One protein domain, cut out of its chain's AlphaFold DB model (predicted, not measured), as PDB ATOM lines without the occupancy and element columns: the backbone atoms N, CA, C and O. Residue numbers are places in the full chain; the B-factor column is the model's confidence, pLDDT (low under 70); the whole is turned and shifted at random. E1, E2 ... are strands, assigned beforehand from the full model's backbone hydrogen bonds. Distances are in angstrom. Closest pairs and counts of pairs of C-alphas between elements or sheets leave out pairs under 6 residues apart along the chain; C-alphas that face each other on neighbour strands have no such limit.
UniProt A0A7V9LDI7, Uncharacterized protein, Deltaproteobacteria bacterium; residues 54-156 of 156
ATOM      1  N   CYS A  54     237.162 209.954 117.929       76.44
ATOM      2  CA  CYS A  54     236.518 209.503 119.158       76.44
ATOM      3  C   CYS A  54     235.204 210.258 119.368       76.44
ATOM      4  O   CYS A  54     235.171 211.491 119.393       76.44
ATOM      5  N   LEU A  55     234.100 209.524 119.514       70.94
ATOM      6  CA  LEU A  55     232.756 210.095 119.669       70.94
ATOM      7  C   LEU A  55     232.417 210.473 121.129       70.94
ATOM      8  O   LEU A  55     231.254 210.740 121.431       70.94
ATOM      9  N   GLY A  56     233.431 210.574 121.996       62.94
ATOM     10  CA  GLY A  56     233.290 210.627 123.454       62.94
ATOM     11  C   GLY A  56     233.266 209.219 124.056       62.94
ATOM     12  O   GLY A  56     232.852 208.278 123.385       62.94
ATOM     13  N   ASP A  57     233.754 209.084 125.293       68.25
ATOM     14  CA  ASP A  57     233.706 207.848 126.095       68.25
ATOM     15  C   ASP A  57     234.545 206.663 125.545       68.25
ATOM     16  O   ASP A  57     234.093 205.526 125.573       68.25
ATOM     17  N   ASN A  58     235.760 206.920 125.029       82.06
ATOM     18  CA  ASN A  58     236.693 205.911 124.473       82.06
ATOM     19  C   ASN A  58     236.124 205.040 123.338       82.06
ATOM     20  O   ASN A  58     236.627 203.954 123.067       82.06
ATOM     21  N   ASN A  59     235.081 205.516 122.653       87.31
ATOM     22  CA  ASN A  59     234.572 204.901 121.433       87.31
ATOM     23  C   ASN A  59     235.195 205.586 120.210       87.31
ATOM     24  O   ASN A  59     234.743 206.656 119.775       87.31
ATOM     25  N   CYS A  60     236.266 204.993 119.697       87.69
ATOM     26  CA  CYS A  60     237.137 205.584 118.694       87.69
ATOM     27  C   CYS A  60     237.127 204.779 117.399       87.69
ATOM     28  O   CYS A  60     237.300 203.563 117.383       87.69
ATOM     29  N   VAL A  61     236.959 205.484 116.279       89.19
ATOM     30  CA  VAL A  61     237.118 204.909 114.942       89.19
ATOM     31  C   VAL A  61     238.391 205.470 114.326       89.19
ATOM     32  O   VAL A  61     238.493 206.679 114.093       89.19
ATOM     33  N   CYS A  62     239.337 204.584 114.028       85.75
ATOM     34  CA  CYS A  62     240.582 204.890 113.334       85.75
ATOM     35  C   CYS A  62     240.311 205.094 111.835       85.75
ATOM     36  O   CYS A  62     239.909 204.138 111.161       85.75
ATOM     37  N   PRO A  63     240.504 206.295 111.259       76.81
ATOM     38  CA  PRO A  63     240.234 206.526 109.848       76.81
ATOM     39  C   PRO A  63     241.436 206.176 108.954       76.81
ATOM     40  O   PRO A  63     242.546 206.670 109.134       76.81
ATOM     41  N   GLY A  64     241.181 205.431 107.876       79.50
ATOM     42  CA  GLY A  64     242.109 205.313 106.745       79.50
ATOM     43  C   GLY A  64     243.193 204.243 106.895       79.50
ATOM     44  O   GLY A  64     242.949 203.190 107.471       79.50
ATOM     45  N   SER A  65     244.350 204.495 106.275       79.44
ATOM     46  CA  SER A  65     245.483 203.560 106.140       79.44
ATOM     47  C   SER A  65     246.758 204.050 106.833       79.44
ATOM     48  O   SER A  65     247.865 203.722 106.421       79.44
ATOM     49  N   SER A  66     246.623 204.968 107.784       83.56
ATOM     50  CA  SER A  66     247.757 205.501 108.547       83.56
ATOM     51  C   SER A  66     247.764 204.871 109.937       83.56
ATOM     52  O   SER A  66     246.747 204.309 110.337       83.56
ATOM     53  N   PHE A  67     248.885 204.980 110.649       84.25
ATOM     54  CA  PHE A  67     248.998 204.528 112.036       84.25
ATOM     55  C   PHE A  67     247.885 205.131 112.905       84.25
ATOM     56  O   PHE A  67     247.603 206.321 112.780       84.25
ATOM     57  N   CYS A  68     247.251 204.322 113.747       85.44
ATOM     58  CA  CYS A  68     246.260 204.751 114.726       85.44
ATOM     59  C   CYS A  68     246.688 204.248 116.101       85.44
ATOM     60  O   CYS A  68     246.734 203.036 116.287       85.44
ATOM     61  N   GLY A  69     246.995 205.159 117.021       86.94
ATOM     62  CA  GLY A  69     247.428 204.840 118.378       86.94
ATOM     63  C   GLY A  69     246.442 205.413 119.388       86.94
ATOM     64  O   GLY A  69     246.319 206.632 119.476       86.94
ATOM     65  N   HIS A  70     245.763 204.553 120.149       88.06
ATOM     66  CA  HIS A  70     244.782 204.975 121.147       88.06
ATOM     67  C   HIS A  70     245.113 204.447 122.543       88.06
ATOM     68  O   HIS A  70     245.217 203.242 122.758       88.06
ATOM     69  N   THR A  71     245.197 205.347 123.519       89.88
ATOM     70  CA  THR A  71     245.246 204.989 124.941       89.88
ATOM     71  C   THR A  71     243.883 205.246 125.561       89.88
ATOM     72  O   THR A  71     243.400 206.379 125.541       89.88
ATOM     73  N   CYS A  72     243.268 204.198 126.102       88.00
ATOM     74  CA  CYS A  72     241.986 204.299 126.784       88.00
ATOM     75  C   CYS A  72     242.152 205.058 128.112       88.00
ATOM     76  O   CYS A  72     243.070 204.765 128.878       88.00
ATOM     77  N   ASP A  73     241.248 205.992 128.415       85.25
ATOM     78  CA  ASP A  73     241.275 206.719 129.691       85.25
ATOM     79  C   ASP A  73     241.033 205.789 130.901       85.25
ATOM     80  O   ASP A  73     240.163 204.915 130.873       85.25
ATOM     81  N   GLU A  74     241.732 206.041 132.012       82.12
ATOM     82  CA  GLU A  74     241.534 205.325 133.279       82.12
ATOM     83  C   GLU A  74     240.133 205.577 133.876       82.12
ATOM     84  O   GLU A  74     239.582 206.684 133.833       82.12
ATOM     85  N   GLY A  75     239.559 204.561 134.528       74.50
ATOM     86  CA  GLY A  75     238.318 204.700 135.305       74.50
ATOM     87  C   GLY A  75     237.031 204.826 134.479       74.50
ATOM     88  O   GLY A  75     235.969 205.135 135.036       74.50
ATOM     89  N   VAL A  76     237.105 204.572 133.173       81.44
ATOM     90  CA  VAL A  76     235.939 204.417 132.295       81.44
ATOM     91  C   VAL A  76     235.416 202.983 132.328       81.44
ATOM     92  O   VAL A  76     236.124 202.049 132.693       81.44
ATOM     93  N   ALA A  77     234.141 202.800 131.986       84.50
ATOM     94  CA  ALA A  77     233.531 201.471 132.001       84.50
ATOM     95  C   ALA A  77     233.971 200.614 130.804       84.50
ATOM     96  O   ALA A  77     234.169 199.409 130.951       84.50
ATOM     97  N   GLU A  78     234.122 201.235 129.635       89.12
ATOM     98  CA  GLU A  78     234.372 200.564 128.364       89.12
ATOM     99  C   GLU A  78     235.308 201.399 127.483       89.12
ATOM    100  O   GLU A  78     235.294 202.631 127.538       89.12
ATOM    101  N   CYS A  79     236.119 200.710 126.683       90.81
ATOM    102  CA  CYS A  79     236.934 201.277 125.620       90.81
ATOM    103  C   CYS A  79     236.689 200.474 124.345       90.81
ATOM    104  O   CYS A  79     236.929 199.265 124.319       90.81
ATOM    105  N   HIS A  80     236.196 201.133 123.297       92.50
ATOM    106  CA  HIS A  80     235.916 200.505 122.009       92.50
ATOM    107  C   HIS A  80     236.744 201.181 120.926       92.50
ATOM    108  O   HIS A  80     236.491 202.325 120.559       92.50
ATOM    109  N   VAL A  81     237.713 200.458 120.371       91.75
ATOM    110  CA  VAL A  81     238.513 200.943 119.244       91.75
ATOM    111  C   VAL A  81     238.208 200.135 117.995       91.75
ATOM    112  O   VAL A  81     238.357 198.915 117.976       91.75
ATOM    113  N   GLN A  82     237.809 200.820 116.925       92.12
ATOM    114  CA  GLN A  82     237.600 200.222 115.614       92.12
ATOM    115  C   GLN A  82     238.715 200.639 114.648       92.12
ATOM    116  O   GLN A  82     238.756 201.765 114.143       92.12
ATOM    117  N   GLY A  83     239.596 199.686 114.364       89.00
ATOM    118  CA  GLY A  83     240.692 199.766 113.411       89.00
ATOM    119  C   GLY A  83     240.246 199.664 111.949       89.00
ATOM    120  O   GLY A  83     239.464 198.787 111.572       89.00
ATOM    121  N   SER A  84     240.791 200.541 111.104       87.56
ATOM    122  CA  SER A  84     240.678 200.469 109.635       87.56
ATOM    123  C   SER A  84     242.001 200.001 109.012       87.56
ATOM    124  O   SER A  84     242.877 199.556 109.734       87.56
ATOM    125  N   ALA A  85     242.162 200.133 107.689       87.06
ATOM    126  CA  ALA A  85     243.268 199.643 106.848       87.06
ATOM    127  C   ALA A  85     244.705 200.107 107.181       87.06
ATOM    128  O   ALA A  85     245.573 199.978 106.328       87.06
ATOM    129  N   GLY A  86     244.970 200.704 108.340       87.75
ATOM    130  CA  GLY A  86     246.314 201.079 108.785       87.75
ATOM    131  C   GLY A  86     246.841 200.152 109.884       87.75
ATOM    132  O   GLY A  86     246.135 199.227 110.292       87.75
ATOM    133  N   PRO A  87     248.069 200.388 110.371       88.75
ATOM    134  CA  PRO A  87     248.546 199.837 111.636       88.75
ATOM    135  C   PRO A  87     247.738 200.411 112.805       88.75
ATOM    136  O   PRO A  87     247.485 201.617 112.835       88.75
ATOM    137  N   VAL A  88     247.336 199.562 113.747       90.69
ATOM    138  CA  VAL A  88     246.555 199.954 114.925       90.69
ATOM    139  C   VAL A  88     247.290 199.533 116.187       90.69
ATOM    140  O   VAL A  88     247.683 198.374 116.309       90.69
ATOM    141  N   GLU A  89     247.424 200.465 117.117       91.50
ATOM    142  CA  GLU A  89     247.982 200.261 118.444       91.50
ATOM    143  C   GLU A  89     246.978 200.740 119.493       91.50
ATOM    144  O   GLU A  89     246.440 201.847 119.396       91.50
ATOM    145  N   VAL A  90     246.673 199.891 120.473       91.62
ATOM    146  CA  VAL A  90     245.739 200.233 121.551       91.62
ATOM    147  C   VAL A  90     246.328 199.851 122.894       91.62
ATOM    148  O   VAL A  90     246.690 198.697 123.107       91.62
ATOM    149  N   VAL A  91     246.348 200.805 123.818       92.62
ATOM    150  CA  VAL A  91     246.723 200.581 125.213       92.62
ATOM    151  C   VAL A  91     245.476 200.728 126.071       92.62
ATOM    152  O   VAL A  91     244.930 201.823 126.219       92.62
ATOM    153  N   CYS A  92     245.005 199.611 126.613       91.56
ATOM    154  CA  CYS A  92     243.902 199.573 127.558       91.56
ATOM    155  C   CYS A  92     244.439 199.740 128.987       91.56
ATOM    156  O   CYS A  92     245.498 199.214 129.320       91.56
ATOM    157  N   ASP A  93     243.677 200.413 129.845       89.38
ATOM    158  CA  ASP A  93     243.998 200.520 131.269       89.38
ATOM    159  C   ASP A  93     243.548 199.280 132.064       89.38
ATOM    160  O   ASP A  93     242.752 198.465 131.579       89.38
ATOM    161  N   GLU A  94     244.029 199.131 133.300       82.56
ATOM    162  CA  GLU A  94     243.548 198.100 134.214       82.56
ATOM    163  C   GLU A  94     242.094 198.369 134.652       82.56
ATOM    164  O   GLU A  94     241.745 199.429 135.160       82.56
ATOM    165  N   ASN A  95     241.230 197.354 134.560       80.94
ATOM    166  CA  ASN A  95     239.806 197.407 134.946       80.94
ATOM    167  C   ASN A  95     238.861 198.118 133.957       80.94
ATOM    168  O   ASN A  95     237.727 198.426 134.331       80.94
ATOM    169  N   VAL A  96     239.273 198.297 132.704       87.56
ATOM    170  CA  VAL A  96     238.413 198.779 131.614       87.56
ATOM    171  C   VAL A  96     237.951 197.596 130.758       87.56
ATOM    172  O   VAL A  96     238.726 196.694 130.449       87.56
ATOM    173  N   GLU A  97     236.678 197.561 130.355       90.69
ATOM    174  CA  GLU A  97     236.244 196.586 129.349       90.69
ATOM    175  C   GLU A  97     236.812 196.992 127.985       90.69
ATOM    176  O   GLU A  97     236.333 197.945 127.370       90.69
ATOM    177  N   CYS A  98     237.862 196.301 127.537       93.12
ATOM    178  CA  CYS A  98     238.559 196.655 126.308       93.12
ATOM    179  C   CYS A  98     238.041 195.831 125.135       93.12
ATOM    180  O   CYS A  98     238.183 194.607 125.111       93.12
ATOM    181  N   HIS A  99     237.451 196.505 124.152       94.44
ATOM    182  CA  HIS A  99     236.978 195.917 122.910       94.44
ATOM    183  C   HIS A  99     237.723 196.550 121.737       94.44
ATOM    184  O   HIS A  99     237.516 197.712 121.397       94.44
ATOM    185  N   VAL A 100     238.578 195.770 121.082       94.19
ATOM    186  CA  VAL A 100     239.346 196.235 119.925       94.19
ATOM    187  C   VAL A 100     238.974 195.425 118.691       94.19
ATOM    188  O   VAL A 100     239.103 194.202 118.663       94.19
ATOM    189  N   GLU A 101     238.520 196.107 117.645       94.25
ATOM    190  CA  GLU A 101     238.157 195.509 116.363       94.25
ATOM    191  C   GLU A 101     239.137 195.940 115.276       94.25
ATOM    192  O   GLU A 101     239.026 197.021 114.707       94.25
ATOM    193  N   CYS A 102     240.080 195.067 114.944       92.62
ATOM    194  CA  CYS A 102     241.127 195.313 113.961       92.62
ATOM    195  C   CYS A 102     240.954 194.508 112.661       92.62
ATOM    196  O   CYS A 102     241.895 194.441 111.882       92.62
ATOM    197  N   SER A 103     239.805 193.882 112.375       88.94
ATOM    198  CA  SER A 103     239.656 192.895 111.279       88.94
ATOM    199  C   SER A 103     240.148 193.361 109.901       88.94
ATOM    200  O   SER A 103     240.557 192.545 109.081       88.94
ATOM    201  N   THR A 104     240.094 194.668 109.628       88.50
ATOM    202  CA  THR A 104     240.535 195.251 108.349       88.50
ATOM    203  C   THR A 104     241.891 195.951 108.407       88.50
ATOM    204  O   THR A 104     242.323 196.485 107.388       88.50
ATOM    205  N   ALA A 105     242.547 195.949 109.568       90.38
ATOM    206  CA  ALA A 105     243.840 196.579 109.793       90.38
ATOM    207  C   ALA A 105     244.988 195.825 109.122       90.38
ATOM    208  O   ALA A 105     244.920 194.614 108.894       90.38
ATOM    209  N   GLU A 106     246.054 196.558 108.802       89.25
ATOM    210  CA  GLU A 106     247.291 195.967 108.278       89.25
ATOM    211  C   GLU A 106     248.030 195.184 109.370       89.25
ATOM    212  O   GLU A 106     248.515 194.081 109.116       89.25
ATOM    213  N   SER A 107     248.060 195.728 110.587       90.06
ATOM    214  CA  SER A 107     248.580 195.101 111.803       90.06
ATOM    215  C   SER A 107     247.822 195.628 113.020       90.06
ATOM    216  O   SER A 107     247.266 196.727 112.974       90.06
ATOM    217  N   CYS A 108     247.788 194.845 114.098       92.94
ATOM    218  CA  CYS A 108     247.116 195.227 115.338       92.94
ATOM    219  C   CYS A 108     247.950 194.805 116.549       92.94
ATOM    220  O   CYS A 108     248.191 193.610 116.754       92.94
ATOM    221  N   GLU A 109     248.389 195.782 117.330       94.25
ATOM    222  CA  GLU A 109     249.062 195.583 118.610       94.25
ATOM    223  C   GLU A 109     248.161 196.122 119.718       94.25
ATOM    224  O   GLU A 109     247.669 197.245 119.651       94.25
ATOM    225  N   VAL A 110     247.854 195.277 120.701       94.50
ATOM    226  CA  VAL A 110     246.951 195.639 121.795       94.50
ATOM    227  C   VAL A 110     247.597 195.261 123.113       94.50
ATOM    228  O   VAL A 110     247.861 194.085 123.353       94.50
ATOM    229  N   ASP A 111     247.795 196.239 123.983       95.19
ATOM    230  CA  ASP A 111     248.086 195.995 125.386       95.19
ATOM    231  C   ASP A 111     246.776 196.011 126.174       95.19
ATOM    232  O   ASP A 111     246.134 197.048 126.317       95.19
ATOM    233  N   CYS A 112     246.361 194.855 126.696       94.12
ATOM    234  CA  CYS A 112     245.144 194.756 127.498       94.12
ATOM    235  C   CYS A 112     245.270 195.403 128.893       94.12
ATOM    236  O   CYS A 112     244.286 195.392 129.632       94.12
ATOM    237  N   GLY A 113     246.455 195.849 129.324       90.31
ATOM    238  CA  GLY A 113     246.679 196.471 130.637       90.31
ATOM    239  C   GLY A 113     246.397 195.560 131.836       90.31
ATOM    240  O   GLY A 113     246.331 196.011 132.975       90.31
ATOM    241  N   GLY A 114     246.181 194.261 131.611       85.06
ATOM    242  CA  GLY A 114     245.708 193.342 132.643       85.06
ATOM    243  C   GLY A 114     244.194 193.395 132.897       85.06
ATOM    244  O   GLY A 114     243.727 192.847 133.899       85.06
ATOM    245  N   SER A 115     243.419 194.036 132.016       85.94
ATOM    246  CA  SER A 115     241.970 194.135 132.165       85.94
ATOM    247  C   SER A 115     241.280 192.778 132.211       85.94
ATOM    248  O   SER A 115     241.609 191.847 131.478       85.94
ATOM    249  N   ALA A 116     240.281 192.673 133.091       83.38
ATOM    250  CA  ALA A 116     239.554 191.426 133.316       83.38
ATOM    251  C   ALA A 116     238.749 190.979 132.084       83.38
ATOM    252  O   ALA A 116     238.490 189.788 131.936       83.38
ATOM    253  N   GLN A 117     238.369 191.928 131.223       89.12
ATOM    254  CA  GLN A 117     237.613 191.704 129.996       89.12
ATOM    255  C   GLN A 117     238.336 192.400 128.841       89.12
ATOM    256  O   GLN A 117     238.195 193.605 128.651       89.12
ATOM    257  N   CYS A 118     239.127 191.633 128.091       93.81
ATOM    258  CA  CYS A 118     239.820 192.113 126.899       93.81
ATOM    259  C   CYS A 118     239.372 191.279 125.700       93.81
ATOM    260  O   CYS A 118     239.702 190.097 125.607       93.81
ATOM    261  N   HIS A 119     238.590 191.865 124.800       95.31
ATOM    262  CA  HIS A 119     238.155 191.230 123.564       95.31
ATOM    263  C   HIS A 119     238.849 191.895 122.384       95.31
ATOM    264  O   HIS A 119     238.618 193.065 122.092       95.31
ATOM    265  N   VAL A 120     239.661 191.124 121.667       95.12
ATOM    266  CA  VAL A 120     240.357 191.603 120.476       95.12
ATOM    267  C   VAL A 120     239.952 190.770 119.269       95.12
ATOM    268  O   VAL A 120     240.104 189.547 119.259       95.12
ATOM    269  N   THR A 121     239.455 191.438 118.231       95.31
ATOM    270  CA  THR A 121     239.262 190.849 116.905       95.31
ATOM    271  C   THR A 121     240.426 191.253 116.015       95.31
ATOM    272  O   THR A 121     240.553 192.402 115.606       95.31
ATOM    273  N   CYS A 122     241.280 190.292 115.707       93.88
ATOM    274  CA  CYS A 122     242.537 190.480 115.004       93.88
ATOM    275  C   CYS A 122     242.390 190.325 113.479       93.88
ATOM    276  O   CYS A 122     241.624 189.466 113.034       93.88
ATOM    277  N   PRO A 123     243.161 191.073 112.665       92.31
ATOM    278  CA  PRO A 123     243.216 190.886 111.217       92.31
ATOM    279  C   PRO A 123     244.019 189.637 110.834       92.31
ATOM    280  O   PRO A 123     244.782 189.087 111.629       92.31
ATOM    281  N   ALA A 124     243.932 189.250 109.559       85.44
ATOM    282  CA  ALA A 124     244.795 188.222 108.973       85.44
ATOM    283  C   ALA A 124     246.267 188.668 108.807       85.44
ATOM    284  O   ALA A 124     247.132 187.834 108.556       85.44
ATOM    285  N   GLY A 125     246.557 189.973 108.910       77.88
ATOM    286  CA  GLY A 125     247.900 190.554 108.750       77.88
ATOM    287  C   GLY A 125     248.857 190.313 109.925       77.88
ATOM    288  O   GLY A 125     250.030 190.671 109.837       77.88
ATOM    289  N   GLY A 126     248.374 189.677 110.994       82.38
ATOM    290  CA  GLY A 126     249.114 189.463 112.231       82.38
ATOM    291  C   GLY A 126     248.614 190.377 113.347       82.38
ATOM    292  O   GLY A 126     248.226 191.525 113.127       82.38
ATOM    293  N   CYS A 127     248.588 189.827 114.556       92.00
ATOM    294  CA  CYS A 127     248.060 190.495 115.733       92.00
ATOM    295  C   CYS A 127     248.797 190.010 116.973       92.00
ATOM    296  O   CYS A 127     248.989 188.797 117.132       92.00
ATOM    297  N   SER A 128     249.200 190.944 117.828       94.88
ATOM    298  CA  SER A 128     249.863 190.663 119.098       94.88
ATOM    299  C   SER A 128     249.086 191.338 120.215       94.88
ATOM    300  O   SER A 128     248.915 192.551 120.208       94.88
ATOM    301  N   VAL A 129     248.610 190.540 121.167       95.25
ATOM    302  CA  VAL A 129     247.847 191.015 122.320       95.25
ATOM    303  C   VAL A 129     248.639 190.704 123.581       95.25
ATOM    304  O   VAL A 129     248.837 189.531 123.904       95.25
ATOM    305  N   THR A 130     249.129 191.723 124.278       95.62
ATOM    306  CA  THR A 130     249.926 191.606 125.509       95.62
ATOM    307  C   THR A 130     249.072 191.860 126.748       95.62
ATOM    308  O   THR A 130     247.934 192.319 126.667       95.62
ATOM    309  N   ASN A 131     249.597 191.457 127.912       93.69
ATOM    310  CA  ASN A 131     248.908 191.541 129.207       93.69
ATOM    311  C   ASN A 131     247.482 190.954 129.186       93.69
ATOM    312  O   ASN A 131     246.595 191.358 129.936       93.69
ATOM    313  N   CYS A 132     247.295 189.944 128.338       91.88
ATOM    314  CA  CYS A 132     246.071 189.188 128.149       91.88
ATOM    315  C   CYS A 132     245.905 188.225 129.331       91.88
ATOM    316  O   CYS A 132     246.514 187.152 129.390       91.88
ATOM    317  N   VAL A 133     245.113 188.645 130.316       89.44
ATOM    318  CA  VAL A 133     244.811 187.901 131.547       89.44
ATOM    319  C   VAL A 133     243.295 187.776 131.729       89.44
ATOM    320  O   VAL A 133     242.526 188.411 131.017       89.44
ATOM    321  N   GLY A 134     242.846 186.948 132.677       86.00
ATOM    322  CA  GLY A 134     241.415 186.822 132.985       86.00
ATOM    323  C   GLY A 134     240.594 186.274 131.810       86.00
ATOM    324  O   GLY A 134     240.977 185.264 131.217       86.00
ATOM    325  N   ASP A 135     239.478 186.935 131.488       87.81
ATOM    326  CA  ASP A 135     238.575 186.587 130.382       87.81
ATOM    327  C   ASP A 135     239.020 187.244 129.060       87.81
ATOM    328  O   ASP A 135     238.222 187.812 128.314       87.81
ATOM    329  N   CYS A 136     240.320 187.180 128.767       91.44
ATOM    330  CA  CYS A 136     240.874 187.677 127.515       91.44
ATOM    331  C   CYS A 136     240.501 186.753 126.340       91.44
ATOM    332  O   CYS A 136     240.810 185.557 126.336       91.44
ATOM    333  N   VAL A 137     239.842 187.316 125.327       93.69
ATOM    334  CA  VAL A 137     239.366 186.621 124.128       93.69
ATOM    335  C   VAL A 137     240.022 187.239 122.902       93.69
ATOM    336  O   VAL A 137     239.765 188.391 122.563       93.69
ATOM    337  N   VAL A 138     240.839 186.448 122.206       94.25
ATOM    338  CA  VAL A 138     241.490 186.857 120.957       94.25
ATOM    339  C   VAL A 138     240.928 186.040 119.800       94.25
ATOM    340  O   VAL A 138     241.131 184.826 119.719       94.25
ATOM    341  N   SER A 139     240.213 186.721 118.910       94.19
ATOM    342  CA  SER A 139     239.585 186.147 117.723       94.19
ATOM    343  C   SER A 139     240.413 186.490 116.489       94.19
ATOM    344  O   SER A 139     240.475 187.647 116.086       94.19
ATOM    345  N   CYS A 140     241.051 185.494 115.880       92.62
ATOM    346  CA  CYS A 140     241.826 185.671 114.652       92.62
ATOM    347  C   CYS A 140     240.925 185.553 113.414       92.62
ATOM    348  O   CYS A 140     240.071 184.671 113.370       92.62
ATOM    349  N   ASP A 141     241.162 186.368 112.380       88.62
ATOM    350  CA  ASP A 141     240.456 186.261 111.085       88.62
ATOM    351  C   ASP A 141     240.855 185.005 110.271       88.62
ATOM    352  O   ASP A 141     240.298 184.699 109.219       88.62
ATOM    353  N   THR A 142     241.829 184.236 110.762       82.88
ATOM    354  CA  THR A 142     242.247 182.952 110.190       82.88
ATOM    355  C   THR A 142     241.487 181.777 110.809       82.88
ATOM    356  O   THR A 142     241.120 181.821 111.977       82.88
ATOM    357  N   ASP A 143     241.381 180.647 110.098       81.25
ATOM    358  CA  ASP A 143     240.801 179.397 110.637       81.25
ATOM    359  C   ASP A 143     241.581 178.792 111.829       81.25
ATOM    360  O   ASP A 143     241.143 177.815 112.443       81.25
ATOM    361  N   ALA A 144     242.763 179.326 112.141       84.88
ATOM    362  CA  ALA A 144     243.593 178.887 113.249       84.88
ATOM    363  C   ALA A 144     243.399 179.792 114.484       84.88
ATOM    364  O   ALA A 144     243.332 181.014 114.346       84.88
ATOM    365  N   PRO A 145     243.314 179.208 115.695       87.44
ATOM    366  CA  PRO A 145     243.150 179.975 116.924       87.44
ATOM    367  C   PRO A 145     244.431 180.731 117.293       87.44
ATOM    368  O   PRO A 145     245.531 180.349 116.884       87.44
ATOM    369  N   ALA A 146     244.293 181.751 118.141       91.62
ATOM    370  CA  ALA A 146     245.435 182.438 118.729       91.62
ATOM    371  C   ALA A 146     246.301 181.473 119.562       91.62
ATOM    372  O   ALA A 146     245.797 180.587 120.259       91.62
ATOM    373  N   THR A 147     247.616 181.663 119.508       93.56
ATOM    374  CA  THR A 147     248.582 180.975 120.373       93.56
ATOM    375  C   THR A 147     248.903 181.859 121.571       93.56
ATOM    376  O   THR A 147     249.265 183.016 121.385       93.56
ATOM    377  N   LEU A 148     248.800 181.315 122.786       92.62
ATOM    378  CA  LEU A 148     249.123 182.019 124.030       92.62
ATOM    379  C   LEU A 148     250.493 181.569 124.561       92.62
ATOM    380  O   LEU A 148     250.690 180.380 124.818       92.62
ATOM    381  N   ASP A 149     251.411 182.516 124.754       94.31
ATOM    382  CA  ASP A 149     252.709 182.327 125.412       94.31
ATOM    383  C   ASP A 149     252.825 183.305 126.592       94.31
ATOM    384  O   ASP A 149     252.873 184.524 126.419       94.31
ATOM    385  N   GLY A 150     252.780 182.780 127.820       93.06
ATOM    386  CA  GLY A 150     252.650 183.615 129.017       93.06
ATOM    387  C   GLY A 150     251.341 184.416 129.010       93.06
ATOM    388  O   GLY A 150     250.263 183.827 129.010       93.06
ATOM    389  N   THR A 151     251.449 185.747 129.016       93.81
ATOM    390  CA  THR A 151     250.330 186.707 128.915       93.81
ATOM    391  C   THR A 151     250.206 187.328 127.521       93.81
ATOM    392  O   THR A 151     249.501 188.317 127.350       93.81
ATOM    393  N   THR A 152     250.916 186.792 126.522       95.12
ATOM    394  CA  THR A 152     250.888 187.304 125.147       95.12
ATOM    395  C   THR A 152     250.168 186.327 124.224       95.12
ATOM    396  O   THR A 152     250.611 185.190 124.051       95.12
ATOM    397  N   ALA A 153     249.073 186.765 123.609       94.06
ATOM    398  CA  ALA A 153     248.334 186.021 122.598       94.06
ATOM    399  C   ALA A 153     248.696 186.518 121.192       94.06
ATOM    400  O   ALA A 153     248.816 187.717 120.954       94.06
ATOM    401  N   ARG A 154     248.892 185.592 120.250       94.06
ATOM    402  CA  ARG A 154     249.296 185.907 118.874       94.06
ATOM    403  C   ARG A 154     248.464 185.148 117.860       94.06
ATOM    404  O   ARG A 154     248.299 183.932 117.989       94.06
ATOM    405  N   CYS A 155     247.991 185.852 116.840       91.44
ATOM    406  CA  CYS A 155     247.389 185.219 115.671       91.44
ATOM    407  C   CYS A 155     248.474 184.740 114.687       91.44
ATOM    408  O   CYS A 155     249.534 185.368 114.617       91.44
ATOM    409  N   PRO A 156     248.244 183.607 113.999       82.81
ATOM    410  CA  PRO A 156     249.207 183.001 113.083       82.81
ATOM    411  C   PRO A 156     249.377 183.754 111.761       82.81
ATOM    412  O   PRO A 156     248.466 184.521 111.383       82.81
TER     413      PRO A 156
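Overview. This is residues 54 to 156 of the 156 residues of an uncharacterized protein of Deltaproteobacteria bacterium (UniProt A0A7V9LDI7). The chain is wound in flattened, stacked turns, a solenoid, with E1, E3, E5, E7 and E9 as one wall and E2, E4, E6 and E8 as the other, two sheets face to face in a sandwich. At the last turn the hairpin of E10 and E11 widens the second wall, E11 beside E8 and E10 at the edge. The printed part has 103 residues, with no named helix and eleven named strands, E1 to E11 in that order along the chain; the class is all strand, though under half of the residues, 46, are in named strands. The sheet E1 E3 E5 E7 E9 is all parallel, and the sheet E2 E4 E6 E8 E11 E10 is mixed. The whole is compact, with a radius of gyration of the C-alphas of 12.2 A, and flat, spanning 34 by 32 by 16 A.

Arrangement. One sheet runs E1, residues 59 to 61, E3, 78 to 82, E5, 97 to 101, E7, 118 to 122, and E9, 137 to 140. E1 and E3 are parallel, with N 60 and O 80 within hydrogen-bond range at 2.8 A. E7 and E9 are parallel too, with N 120 and O 137 at 2.9 A. The other sheet runs E2, residues 68 to 71, E4, 87 to 91, E6, 107 to 111, E8, 127 to 130, E11, 152 to 154, and E10, 147 to 149. E2 and E4 are parallel, with N 70 and O 89 at 2.9 A. E8 and E11 are antiparallel at 171 degrees, with N 129 and O 153 at 2.8 A. E10 and E11 form a hairpin, with N 147 and O 154 at 2.8 A. The parts of the two sheets that face each other are 9.4 A centre to centre, their best planes 8 degrees apart. The closest C-alphas of E6 and E7 are those of Cys 108 and Cys 122, 6.6 A apart. E1 and E2 are only just apart, their closest C-alphas at 8.1 A.

Along the chain. E1 begins at C-alpha 59, (234.572, 204.901, 121.433). From first to last C-alpha, E3 and E5 measure 13.2 A each, E4 13.7 A, E6 13.6 A and E7 12.3 A. E2 measures 10.3 A, E8 10.0 A and E9 9.8 A. E11 ends at C-alpha 154, (249.296, 185.907, 118.874).

Size, cuts and confidence. The C-alphas of Gly 75 and Asp 143, the two farthest apart, are 35.4 A from each other. The printed part has no cut and no long link. The mean pLDDT of the printed part is 88.5, and residues 56 to 57 are under 70.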